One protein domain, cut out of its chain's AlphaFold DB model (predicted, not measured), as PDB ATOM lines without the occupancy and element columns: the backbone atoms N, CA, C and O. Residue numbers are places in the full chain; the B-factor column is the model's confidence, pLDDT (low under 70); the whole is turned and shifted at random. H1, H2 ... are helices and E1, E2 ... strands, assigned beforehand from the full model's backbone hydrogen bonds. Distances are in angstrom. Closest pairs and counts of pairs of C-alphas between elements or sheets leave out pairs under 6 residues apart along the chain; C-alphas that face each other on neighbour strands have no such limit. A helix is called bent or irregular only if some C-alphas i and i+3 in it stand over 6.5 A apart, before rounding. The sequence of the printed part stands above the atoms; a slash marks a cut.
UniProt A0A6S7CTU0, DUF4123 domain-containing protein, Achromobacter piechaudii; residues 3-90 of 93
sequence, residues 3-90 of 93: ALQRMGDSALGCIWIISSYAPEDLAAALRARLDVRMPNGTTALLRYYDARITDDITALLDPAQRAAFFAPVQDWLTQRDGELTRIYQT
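What this domain is: This is residues 3 to 90 of the 93 residues of the protein "DUF4123 domain-containing protein" of Achromobacter piechaudii (UniProt A0A6S7CTU0). A small antiparallel sheet of three strands, E1, E4 and E5, makes a wall with H3 over one face and H1 standing up from the opposite face. H4 only grazes this sheet, while H2 and the small hairpin E2 and E3 lie away from it; the loop of that hairpin and H1 are at opposite ends of the longest axis. The printed part has 88 residues, with four named helices and five named strands in the order H1 E1 H2 E2 E3 H3 H4 E4 E5. The class is mixed, helices and strands. The whole is compact, with a radius of gyration of the C-alphas of 13.5 A and spans of 39 by 28 by 24 A.

How they stand to each other: The larger sheet runs E1, residues 14 to 18, then E4, residues 75 to 80, then E5, residues 83 to 89. E1 and E4 are antiparallel at 160 degrees, with N 16 and O 77 at 2.9 A, within hydrogen-bond range. E4 and E5 form an antiparallel hairpin at 156 degrees, with N 85 and O 78 at 2.8 A, within hydrogen-bond range. H3, residues 51 to 60, is on this sheet at a height of 9.2 A, slantwise to the strands at 45 degrees to E4 on the local plane; its closest C-alphas to E4 are Ala 51 and Thr 78, 6.0 A. H3 is irregular, with C-alphas 52 and 55 at 7.7 A. H1, residues 3 to 8, is on the opposite face at a height of 7.8 A and stands up from the sheet; its closest C-alphas to E4 are Gly 8 and Gln 79, 4.8 A. H4, residues 63 to 70, only grazes the sheet with its residues 66 to 70. H3 and H4 are close but not clearly touching, their closest C-alphas being Thr 58 and Arg 66, 7.0 A. H2, residues 23 to 31, is not on the sheet and is apart from H1, H3 and H4. E2, residues 35 to 37, and E3, residues 43 to 45, form an antiparallel hairpin, with N 36 and O 44 at 2.9 A, within hydrogen-bond range; both strands are apart from E1, E4 and E5. Every O i to N i+4 pair is within hydrogen-bond range in H1, H2 and H4, and 4 of 6 in H3.

Where its parts are: H1 begins at C-alpha 3, (219.280, 136.894, 140.253). E5 measures 17.4 A, E4 16.3 A, H3 15.0 A, E1 13.4 A and H2 11.9 A from first to last C-alpha. E5 ends at C-alpha 89, (202.121, 129.972, 122.531).

The domain as a whole: The C-alphas farthest apart are those of Gln 5 and Asn 40, 39.6 A. The printed part has no cut, and its links are tight. Mean pLDDT of the printed part is 92.5, and no printed residue is under 70.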
ATOM      1  N   ALA A   3     220.325 137.206 139.283       89.94
ATOM      2  CA  ALA A   3     219.280 136.894 140.253       89.94
ATOM      3  C   ALA A   3     218.120 136.088 139.642       89.94
ATOM      4  O   ALA A   3     217.684 135.123 140.258       89.94
ATOM      5  N   LEU A   4     217.662 136.441 138.433       90.12
ATOM      6  CA  LEU A   4     216.573 135.719 137.760       90.12
ATOM      7  C   LEU A   4     217.002 134.321 137.312       90.12
ATOM      8  O   LEU A   4     216.217 133.391 137.440       90.12
ATOM      9  N   GLN A   5     218.251 134.165 136.861       90.88
ATOM     10  CA  GLN A   5     218.809 132.852 136.517       90.88
ATOM     11  C   GLN A   5     218.841 131.932 137.739       90.88
ATOM     12  O   GLN A   5     218.235 130.872 137.711       90.88
ATOM     13  N   ARG A   6     219.409 132.394 138.865       95.31
ATOM     14  CA  ARG A   6     219.395 131.618 140.121       95.31
ATOM     15  C   ARG A   6     217.988 131.246 140.588       95.31
ATOM     16  O   ARG A   6     217.813 130.213 141.220       95.31
ATOM     17  N   MET A   7     217.002 132.102 140.326       95.56
ATOM     18  CA  MET A   7     215.611 131.824 140.672       95.56
ATOM     19  C   MET A   7     215.007 130.746 139.761       95.56
ATOM     20  O   MET A   7     214.380 129.825 140.278       95.56
ATOM     21  N   GLY A   8     215.248 130.818 138.447       96.50
ATOM     22  CA  GLY A   8     214.844 129.792 137.477       96.50
ATOM     23  C   GLY A   8     215.523 128.435 137.698       96.50
ATOM     24  O   GLY A   8     214.904 127.396 137.498       96.50
ATOM     25  N   ASP A   9     216.757 128.437 138.203       97.06
ATOM     26  CA  ASP A   9     217.504 127.224 138.565       97.06
ATOM     27  C   ASP A   9     217.054 126.610 139.908       97.06
ATOM     28  O   ASP A   9     217.592 125.597 140.347       97.06
ATOM     29  N   SER A  10     216.079 127.226 140.586       97.19
ATOM     30  CA  SER A  10     215.557 126.774 141.878       97.19
ATOM     31  C   SER A  10     214.115 126.275 141.776       97.19
ATOM     32  O   SER A  10     213.387 126.618 140.842       97.19
ATOM     33  N   ALA A  11     213.654 125.589 142.823       96.00
ATOM     34  CA  ALA A  11     212.272 125.129 142.938       96.00
ATOM     35  C   ALA A  11     211.228 126.268 142.972       96.00
ATOM     36  O   ALA A  11     210.042 126.012 142.738       96.00
ATOM     37  N   LEU A  12     211.641 127.511 143.274       95.50
ATOM     38  CA  LEU A  12     210.760 128.686 143.214       95.50
ATOM     39  C   LEU A  12     210.387 129.034 141.772       95.50
ATOM     40  O   LEU A  12     209.223 129.317 141.501       95.50
ATOM     41  N   GLY A  13     211.367 128.989 140.873       96.44
ATOM     42  CA  GLY A  13     211.207 129.295 139.462       96.44
ATOM     43  C   GLY A  13     210.897 130.741 139.114       96.44
ATOM     44  O   GLY A  13     210.695 131.610 139.964       96.44
ATOM     45  N   CYS A  14     210.831 130.990 137.813       95.81
ATOM     46  CA  CYS A  14     210.434 132.266 137.244       95.81
ATOM     47  C   CYS A  14     209.565 132.078 135.998       95.81
ATOM     48  O   CYS A  14     209.581 131.035 135.347       95.81
ATOM     49  N   ILE A  15     208.800 133.117 135.677       95.12
ATOM     50  CA  ILE A  15     208.009 133.198 134.453       95.12
ATOM     51  C   ILE A  15     208.747 134.085 133.453       95.12
ATOM     52  O   ILE A  15     209.187 135.183 133.800       95.12
ATOM     53  N   TRP A  16     208.836 133.621 132.209       94.69
ATOM     54  CA  TRP A  16     209.360 134.382 131.082       94.69
ATOM     55  C   TRP A  16     208.225 134.727 130.123       94.69
ATOM     56  O   TRP A  16     207.360 133.898 129.837       94.69
ATOM     57  N   ILE A  17     208.235 135.963 129.632       93.38
ATOM     58  CA  ILE A  17     207.209 136.505 128.743       93.38
ATOM     59  C   ILE A  17     207.910 137.082 127.520       93.38
ATOM     60  O   ILE A  17     208.756 137.967 127.654       93.38
ATOM     61  N   ILE A  18     207.540 136.598 126.336       93.00
ATOM     62  CA  ILE A  18     207.967 137.157 125.051       93.00
ATOM     63  C   ILE A  18     206.779 137.898 124.448       93.00
ATOM     64  O   ILE A  18     205.712 137.323 124.248       93.00
ATOM     65  N   SER A  19     206.937 139.191 124.179       90.88
ATOM     66  CA  SER A  19     205.865 140.034 123.650       90.88
ATOM     67  C   SER A  19     206.422 141.153 122.777       90.88
ATOM     68  O   SER A  19     207.518 141.652 123.024       90.88
ATOM     69  N   SER A  20     205.646 141.561 121.772       90.69
ATOM     70  CA  SER A  20     205.907 142.740 120.937       90.69
ATOM     71  C   SER A  20     205.308 144.030 121.505       90.69
ATOM     72  O   SER A  20     205.466 145.088 120.904       90.69
ATOM     73  N   TYR A  21     204.576 143.947 122.617       90.94
ATOM     74  CA  TYR A  21     203.931 145.101 123.236       90.94
ATOM     75  C   TYR A  21     204.958 145.980 123.943       90.94
ATOM     76  O   TYR A  21     205.962 145.485 124.461       90.94
ATOM     77  N   ALA A  22     204.671 147.281 124.015       93.00
ATOM     78  CA  ALA A  22     205.432 148.176 124.871       93.00
ATOM     79  C   ALA A  22     205.351 147.695 126.338       93.00
ATOM     80  O   ALA A  22     204.306 147.169 126.749       93.00
ATOM     81  N   PRO A  23     206.421 147.849 127.141       91.94
ATOM     82  CA  PRO A  23     206.449 147.375 128.524       91.94
ATOM     83  C   PRO A  23     205.271 147.854 129.380       91.94
ATOM     84  O   PRO A  23     204.751 147.090 130.190       91.94
ATOM     85  N   GLU A  24     204.829 149.094 129.196       95.06
ATOM     86  CA  GLU A  24     203.738 149.721 129.940       95.06
ATOM     87  C   GLU A  24     202.385 149.091 129.595       95.06
ATOM     88  O   GLU A  24     201.616 148.745 130.496       95.06
ATOM     89  N   ASP A  25     202.125 148.873 128.304       93.25
ATOM     90  CA  ASP A  25     200.904 148.219 127.823       93.25
ATOM     91  C   ASP A  25     200.853 146.761 128.286       93.25
ATOM     92  O   ASP A  25     199.820 146.276 128.759       93.25
ATOM     93  N   LEU A  26     201.994 146.067 128.217       92.56
ATOM     94  CA  LEU A  26     202.126 144.707 128.726       92.56
ATOM     95  C   LEU A  26     201.892 144.661 130.240       92.56
ATOM     96  O   LEU A  26     201.141 143.812 130.716       92.56
ATOM     97  N   ALA A  27     202.482 145.580 131.006       93.19
ATOM     98  CA  ALA A  27     202.291 145.655 132.450       93.19
ATOM     99  C   ALA A  27     200.825 145.927 132.819       93.19
ATOM    100  O   ALA A  27     200.306 145.301 133.747       93.19
ATOM    101  N   ALA A  28     200.141 146.811 132.087       93.06
ATOM    102  CA  ALA A  28     198.721 147.085 132.288       93.06
ATOM    103  C   ALA A  28     197.866 145.838 132.011       93.06
ATOM    104  O   ALA A  28     197.019 145.471 132.832       93.06
ATOM    105  N   ALA A  29     198.135 145.144 130.901       90.44
ATOM    106  CA  ALA A  29     197.455 143.903 130.548       90.44
ATOM    107  C   ALA A  29     197.683 142.811 131.607       90.44
ATOM    108  O   ALA A  29     196.733 142.170 132.059       90.44
ATOM    109  N   LEU A  30     198.926 142.605 132.040       92.31
ATOM    110  CA  LEU A  30     199.274 141.635 133.077       92.31
ATOM    111  C   LEU A  30     198.581 141.968 134.403       92.31
ATOM    112  O   LEU A  30     197.908 141.119 134.984       92.31
ATOM    113  N   ARG A  31     198.635 143.229 134.838       92.81
ATOM    114  CA  ARG A  31     197.985 143.673 136.076       92.81
ATOM    115  C   ARG A  31     196.477 143.424 136.075       92.81
ATOM    116  O   ARG A  31     195.943 143.036 137.108       92.81
ATOM    117  N   ALA A  32     195.799 143.587 134.939       90.56
ATOM    118  CA  ALA A  32     194.363 143.319 134.833       90.56
ATOM    119  C   ALA A  32     193.980 141.848 135.108       90.56
ATOM    120  O   ALA A  32     192.821 141.566 135.391       90.56
ATOM    121  N   ARG A  33     194.939 140.913 135.053       89.50
ATOM    122  CA  ARG A  33     194.736 139.474 135.313       89.50
ATOM    123  C   ARG A  33     194.944 139.076 136.772       89.50
ATOM    124  O   ARG A  33     194.725 137.920 137.122       89.50
ATOM    125  N   LEU A  34     195.410 140.005 137.607       93.56
ATOM    126  CA  LEU A  34     195.673 139.742 139.020       93.56
ATOM    127  C   LEU A  34     194.385 139.623 139.834       93.56
ATOM    128  O   LEU A  34     194.372 138.891 140.817       93.56
ATOM    129  N   ASP A  35     193.310 140.294 139.430       93.38
ATOM    130  CA  ASP A  35     192.057 140.303 140.179       93.38
ATOM    131  C   ASP A  35     191.094 139.228 139.659       93.38
ATOM    132  O   ASP A  35     190.645 139.269 138.514       93.38
ATOM    133  N   VAL A  36     190.726 138.281 140.524       89.69
ATOM    134  CA  VAL A  36     189.704 137.262 140.246       89.69
ATOM    135  C   VAL A  36     188.477 137.506 141.102       89.69
ATOM    136  O   VAL A  36     188.558 137.652 142.323       89.69
ATOM    137  N   ARG A  37     187.310 137.516 140.453       91.69
ATOM    138  CA  ARG A  37     186.022 137.626 141.130       91.69
ATOM    139  C   ARG A  37     185.571 136.256 141.624       91.69
ATOM    140  O   ARG A  37     185.335 135.352 140.830       91.69
ATOM    141  N   MET A  38     185.419 136.124 142.934       92.94
ATOM    142  CA  MET A  38     184.946 134.898 143.570       92.94
ATOM    143  C   MET A  38     183.406 134.822 143.540       92.94
ATOM    144  O   MET A  38     182.748 135.867 143.510       92.94
ATOM    145  N   PRO A  39     182.800 133.618 143.609       92.19
ATOM    146  CA  PRO A  39     181.339 133.452 143.560       92.19
ATOM    147  C   PRO A  39     180.570 134.197 144.659       92.19
ATOM    148  O   PRO A  39     179.430 134.603 144.463       92.19
ATOM    149  N   ASN A  40     181.201 134.413 145.813       94.81
ATOM    150  CA  ASN A  40     180.653 135.183 146.934       94.81
ATOM    151  C   ASN A  40     180.752 136.711 146.738       94.81
ATOM    152  O   ASN A  40     180.413 137.469 147.644       94.81
ATOM    153  N   GLY A  41     181.262 137.177 145.595       95.38
ATOM    154  CA  GLY A  41     181.457 138.594 145.329       95.38
ATOM    155  C   GLY A  41     182.640 139.214 146.076       95.38
ATOM    156  O   GLY A  41     182.661 140.432 146.259       95.38
ATOM    157  N   THR A  42     183.636 138.438 146.500       96.69
ATOM    158  CA  THR A  42     184.938 138.988 146.905       96.69
ATOM    159  C   THR A  42     185.911 139.002 145.728       96.69
ATOM    160  O   THR A  42     185.680 138.367 144.697       96.69
ATOM    161  N   THR A  43     186.993 139.765 145.862       96.00
ATOM    162  CA  THR A  43     188.106 139.755 144.908       96.00
ATOM    163  C   THR A  43     189.291 139.042 145.547       96.00
ATOM    164  O   THR A  43     189.625 139.316 146.701       96.00
ATOM    165  N   ALA A  44     189.897 138.117 144.811       94.19
ATOM    166  CA  ALA A  44     191.099 137.394 145.202       94.19
ATOM    167  C   ALA A  44     192.250 137.716 144.241       94.19
ATOM    168  O   ALA A  44     192.017 138.031 143.075       94.19
ATOM    169  N   LEU A  45     193.486 137.600 144.732       95.12
ATOM    170  CA  LEU A  45     194.686 137.765 143.917       95.12
ATOM    171  C   LEU A  45     195.043 136.444 143.222       95.12
ATOM    172  O   LEU A  45     195.454 135.488 143.884       95.12
ATOM    173  N   LEU A  46     194.965 136.402 141.894       92.94
ATOM    174  CA  LEU A  46     195.486 135.300 141.093       92.94
ATOM    175  C   LEU A  46     196.989 135.469 140.889       92.94
ATOM    176  O   LEU A  46     197.461 136.301 140.116       92.94
ATOM    177  N   ARG A  47     197.761 134.637 141.583       93.25
ATOM    178  CA  ARG A  47     199.226 134.672 141.567       93.25
ATOM    179  C   ARG A  47     199.809 133.956 140.348       93.25
ATOM    180  O   ARG A  47     200.691 133.123 140.497       93.25
ATOM    181  N   TYR A  48     199.354 134.286 139.140       92.69
ATOM    182  CA  TYR A  48     199.817 133.631 137.905       92.69
ATOM    183  C   TYR A  48     201.319 133.797 137.623       92.69
ATOM    184  O   TYR A  48     201.879 133.093 136.791       92.69
ATOM    185  N   TYR A  49     201.974 134.739 138.304       92.00
ATOM    186  CA  TYR A  49     203.421 134.936 138.273       92.00
ATOM    187  C   TYR A  49     204.197 133.908 139.120       92.00
ATOM    188  O   TYR A  49     205.427 133.914 139.105       92.00
ATOM    189  N   ASP A  50     203.513 133.065 139.894       94.75
ATOM    190  CA  ASP A  50     204.122 131.997 140.682       94.75
ATOM    191  C   ASP A  50     204.318 130.757 139.801       94.75
ATOM    192  O   ASP A  50     203.367 130.054 139.458       94.75
ATOM    193  N   ALA A  51     205.573 130.487 139.438       95.56
ATOM    194  CA  ALA A  51     205.944 129.395 138.539       95.56
ATOM    195  C   ALA A  51     205.535 128.004 139.060       95.56
ATOM    196  O   ALA A  51     205.457 127.042 138.295       95.56
ATOM    197  N   ARG A  52     205.277 127.870 140.367       95.19
ATOM    198  CA  ARG A  52     204.953 126.585 141.003       95.19
ATOM    199  C   ARG A  52     203.529 126.116 140.727       95.19
ATOM    200  O   ARG A  52     203.280 124.925 140.842       95.19
ATOM    201  N   ILE A  53     202.628 127.035 140.383       93.69
ATOM    202  CA  ILE A  53     201.201 126.751 140.143       93.69
ATOM    203  C   ILE A  53     200.822 126.878 138.664       93.69
ATOM    204  O   ILE A  53     199.646 126.916 138.310       93.69
ATOM    205  N   THR A  54     201.812 127.005 137.783       92.69
ATOM    206  CA  THR A  54     201.599 127.214 136.350       92.69
ATOM    207  C   THR A  54     200.789 126.088 135.706       92.69
ATOM    208  O   THR A  54     199.882 126.361 134.913       92.69
ATOM    209  N   ASP A  55     201.076 124.842 136.079       91.25
ATOM    210  CA  ASP A  55     200.370 123.675 135.551       91.25
ATOM    211  C   ASP A  55     198.921 123.642 136.040       91.25
ATOM    212  O   ASP A  55     198.012 123.407 135.243       91.25
ATOM    213  N   ASP A  56     198.686 123.989 137.311       92.94
ATOM    214  CA  ASP A  56     197.343 124.082 137.893       92.94
ATOM    215  C   ASP A  56     196.498 125.148 137.185       92.94
ATOM    216  O   ASP A  56     195.346 124.900 136.828       92.94
ATOM    217  N   ILE A  57     197.074 126.331 136.936       91.00
ATOM    218  CA  ILE A  57     196.391 127.417 136.218       91.00
ATOM    219  C   ILE A  57     196.045 126.974 134.801       91.00
ATOM    220  O   ILE A  57     194.913 127.157 134.355       91.00
ATOM    221  N   THR A  58     196.999 126.373 134.092       89.56
ATOM    222  CA  THR A  58     196.763 125.910 132.722       89.56
ATOM    223  C   THR A  58     195.672 124.846 132.704       89.56
ATOM    224  O   THR A  58     194.743 124.948 131.907       89.56
ATOM    225  N   ALA A  59     195.722 123.864 133.604       91.44
ATOM    226  CA  ALA A  59     194.730 122.798 133.698       91.44
ATOM    227  C   ALA A  59     193.320 123.310 134.039       91.44
ATOM    228  O   ALA A  59     192.346 122.769 133.517       91.44
ATOM    229  N   LEU A  60     193.213 124.359 134.862       90.38
ATOM    230  CA  LEU A  60     191.941 124.949 135.285       90.38
ATOM    231  C   LEU A  60     191.197 125.663 134.150       90.38
ATOM    232  O   LEU A  60     189.969 125.621 134.103       90.38
ATOM    233  N   LEU A  61     191.925 126.348 133.268       89.94
ATOM    234  CA  LEU A  61     191.331 127.163 132.212       89.94
ATOM    235  C   LEU A  61     190.909 126.293 131.024       89.94
ATOM    236  O   LEU A  61     191.699 125.482 130.527       89.94
ATOM    237  N   ASP A  62     189.696 126.505 130.518       92.06
ATOM    238  CA  ASP A  62     189.272 125.943 129.233       92.06
ATOM    239  C   ASP A  62     190.058 126.577 128.057       92.06
ATOM    240  O   ASP A  62     190.731 127.597 128.234       92.06
ATOM    241  N   PRO A  63     190.018 126.012 126.835       90.44
ATOM    242  CA  PRO A  63     190.789 126.545 125.711       90.44
ATOM    243  C   PRO A  63     190.525 128.026 125.379       90.44
ATOM    244  O   PRO A  63     191.466 128.747 125.048       90.44
ATOM    245  N   ALA A  64     189.280 128.501 125.488       89.75
ATOM    246  CA  ALA A  64     188.941 129.899 125.217       89.75
ATOM    247  C   ALA A  64     189.448 130.817 126.338       89.75
ATOM    248  O   ALA A  64     190.004 131.887 126.074       89.75
ATOM    249  N   GLN A  65     189.323 130.372 127.588       90.12
ATOM    250  CA  GLN A  65     189.878 131.051 128.753       90.12
ATOM    251  C   GLN A  65     191.405 131.120 128.694       90.12
ATOM    252  O   GLN A  65     191.958 132.178 128.977       90.12
ATOM    253  N   ARG A  66     192.094 130.050 128.271       91.12
ATOM    254  CA  ARG A  66     193.552 130.053 128.052       91.12
ATOM    255  C   ARG A  66     193.946 131.086 127.007       91.12
ATOM    256  O   ARG A  66     194.841 131.883 127.267       91.12
ATOM    257  N   ALA A  67     193.259 131.121 125.866       88.12
ATOM    258  CA  ALA A  67     193.547 132.094 124.814       88.12
ATOM    259  C   ALA A  67     193.374 133.544 125.299       88.12
ATOM    260  O   ALA A  67     194.245 134.380 125.071       88.12
ATOM    261  N   ALA A  68     192.293 133.836 126.025       87.56
ATOM    262  CA  ALA A  68     192.069 135.163 126.597       87.56
ATOM    263  C   ALA A  68     193.087 135.505 127.701       87.56
ATOM    264  O   ALA A  68     193.614 136.621 127.763       87.56
ATOM    265  N   PHE A  69     193.389 134.540 128.569       89.38
ATOM    266  CA  PHE A  69     194.313 134.715 129.680       89.38
ATOM    267  C   PHE A  69     195.742 134.940 129.192       89.38
ATOM    268  O   PHE A  69     196.404 135.850 129.676       89.38
ATOM    269  N   PHE A  70     196.213 134.178 128.208       89.44
ATOM    270  CA  PHE A  70     197.594 134.271 127.747       89.44
ATOM    271  C   PHE A  70     197.823 135.315 126.632       89.44
ATOM    272  O   PHE A  70     198.964 135.620 126.292       89.44
ATOM    273  N   ALA A  71     196.777 135.945 126.095       82.88
ATOM    274  CA  ALA A  71     196.938 137.100 125.211       82.88
ATOM    275  C   ALA A  71     197.525 138.324 125.961       82.88
ATOM    276  O   ALA A  71     197.285 138.484 127.155       82.88
ATOM    277  N   PRO A  72     198.251 139.249 125.311       76.56
ATOM    278  CA  PRO A  72     198.735 139.228 123.936       76.56
ATOM    279  C   PRO A  72     200.200 138.746 123.850       76.56
ATOM    280  O   PRO A  72     201.010 139.266 123.082       76.56
ATOM    281  N   VAL A  73     200.572 137.803 124.712       81.81
ATOM    282  CA  VAL A  73     201.940 137.305 124.828       81.81
ATOM    283  C   VAL A  73     202.196 136.273 123.728       81.81
ATOM    284  O   VAL A  73     201.368 135.395 123.482       81.81
ATOM    285  N   GLN A  74     203.340 136.389 123.053       88.69
ATOM    286  CA  GLN A  74     203.755 135.461 121.998       88.69
ATOM    287  C   GLN A  74     204.104 134.104 122.610       88.69
ATOM    288  O   GLN A  74     203.518 133.090 122.233       88.69
ATOM    289  N   ASP A  75     204.978 134.117 123.619       92.31
ATOM    290  CA  ASP A  75     205.342 132.943 124.403       92.31
ATOM    291  C   ASP A  75     205.279 133.239 125.894       92.31
ATOM    292  O   ASP A  75     205.892 134.190 126.393       92.31
ATOM    293  N   TRP A  76     204.578 132.367 126.607       93.88
ATOM    294  CA  TRP A  76     204.615 132.292 128.055       93.88
ATOM    295  C   TRP A  76     205.403 131.047 128.440       93.88
ATOM    296  O   TRP A  76     205.033 129.932 128.062       93.88
ATOM    297  N   LEU A  77     206.501 131.225 129.169       95.19
ATOM    298  CA  LEU A  77     207.356 130.128 129.616       95.19
ATOM    299  C   LEU A  77     207.513 130.149 131.133       95.19
ATOM    300  O   LEU A  77     207.402 131.192 131.777       95.19
ATOM    301  N   THR A  78     207.811 128.986 131.690       96.06
ATOM    302  CA  THR A  78     208.233 128.807 133.077       96.06
ATOM    303  C   THR A  78     209.641 128.231 133.076       96.06
ATOM    304  O   THR A  78     209.956 127.388 132.238       96.06
ATOM    305  N   GLN A  79     210.497 128.701 133.979       97.25
ATOM    306  CA  GLN A  79     211.764 128.047 134.273       97.25
ATOM    307  C   GLN A  79     211.786 127.629 135.735       97.25
ATOM    308  O   GLN A  79     211.632 128.485 136.610       97.25
ATOM    309  N   ARG A  80     211.969 126.333 135.995       96.94
ATOM    310  CA  ARG A  80     212.049 125.741 137.337       96.94
ATOM    311  C   ARG A  80     213.082 124.637 137.350       96.94
ATOM    312  O   ARG A  80     213.160 123.868 136.402       96.94
ATOM    313  N   ASP A  81     213.866 124.577 138.422       97.25
ATOM    314  CA  ASP A  81     214.904 123.555 138.596       97.25
ATOM    315  C   ASP A  81     215.861 123.460 137.383       97.25
ATOM    316  O   ASP A  81     216.374 122.397 137.038       97.25
ATOM    317  N   GLY A  82     216.093 124.599 136.716       96.62
ATOM    318  CA  GLY A  82     216.953 124.718 135.535       96.62
ATOM    319  C   GLY A  82     216.289 124.317 134.214       96.62
ATOM    320  O   GLY A  82     216.873 124.535 133.152       96.62
ATOM    321  N   GLU A  83     215.067 123.789 134.246       96.56
ATOM    322  CA  GLU A  83     214.301 123.397 133.066       96.56
ATOM    323  C   GLU A  83     213.417 124.550 132.584       96.56
ATOM    324  O   GLU A  83     212.669 125.132 133.367       96.56
ATOM    325  N   LEU A  84     213.510 124.887 131.294       96.38
ATOM    326  CA  LEU A  84     212.681 125.903 130.646       96.38
ATOM    327  C   LEU A  84     211.581 125.228 129.823       96.38
ATOM    328  O   LEU A  84     211.861 124.597 128.803       96.38
ATOM    329  N   THR A  85     210.332 125.455 130.214       95.50
ATOM    330  CA  THR A  85     209.154 124.847 129.592       95.50
ATOM    331  C   THR A  85     208.221 125.919 129.055       95.50
ATOM    332  O   THR A  85     207.903 126.901 129.730       95.50
ATOM    333  N   ARG A  86     207.751 125.735 127.822       94.31
ATOM    334  CA  ARG A  86     206.738 126.602 127.220       94.31
ATOM    335  C   ARG A  86     205.348 126.206 127.721       94.31
ATOM    336  O   ARG A  86     204.936 125.065 127.547       94.31
ATOM    337  N   ILE A  87     204.636 127.166 128.301       92.62
ATOM    338  CA  ILE A  87     203.296 126.999 128.884       92.62
ATOM    339  C   ILE A  87     202.230 127.238 127.818       92.62
ATOM    340  O   ILE A  87     201.278 126.474 127.674       92.62
ATOM    341  N   TYR A  88     202.391 128.330 127.074       90.69
ATOM    342  CA  TYR A  88     201.443 128.757 126.062       90.69
ATOM    343  C   TYR A  88     202.166 129.484 124.938       90.69
ATOM    344  O   TYR A  88     203.092 130.260 125.181       90.69
ATOM    345  N   GLN A  89     201.705 129.241 123.715       88.12
ATOM    346  CA  GLN A  89     202.121 129.972 122.531       88.12
ATOM    347  C   GLN A  89     200.888 130.515 121.836       88.12
ATOM    348  O   GLN A  89     199.991 129.753 121.458       88.12
ATOM    349  N   THR A  90     200.868 131.822 121.611       80.50
ATOM    350  CA  THR A  90     199.902 132.386 120.679       80.50
ATOM    351  C   THR A  90     200.409 132.082 119.274       80.50
ATOM    352  O   THR A  90     201.429 132.619 118.844       80.50
TER     353      THR A  90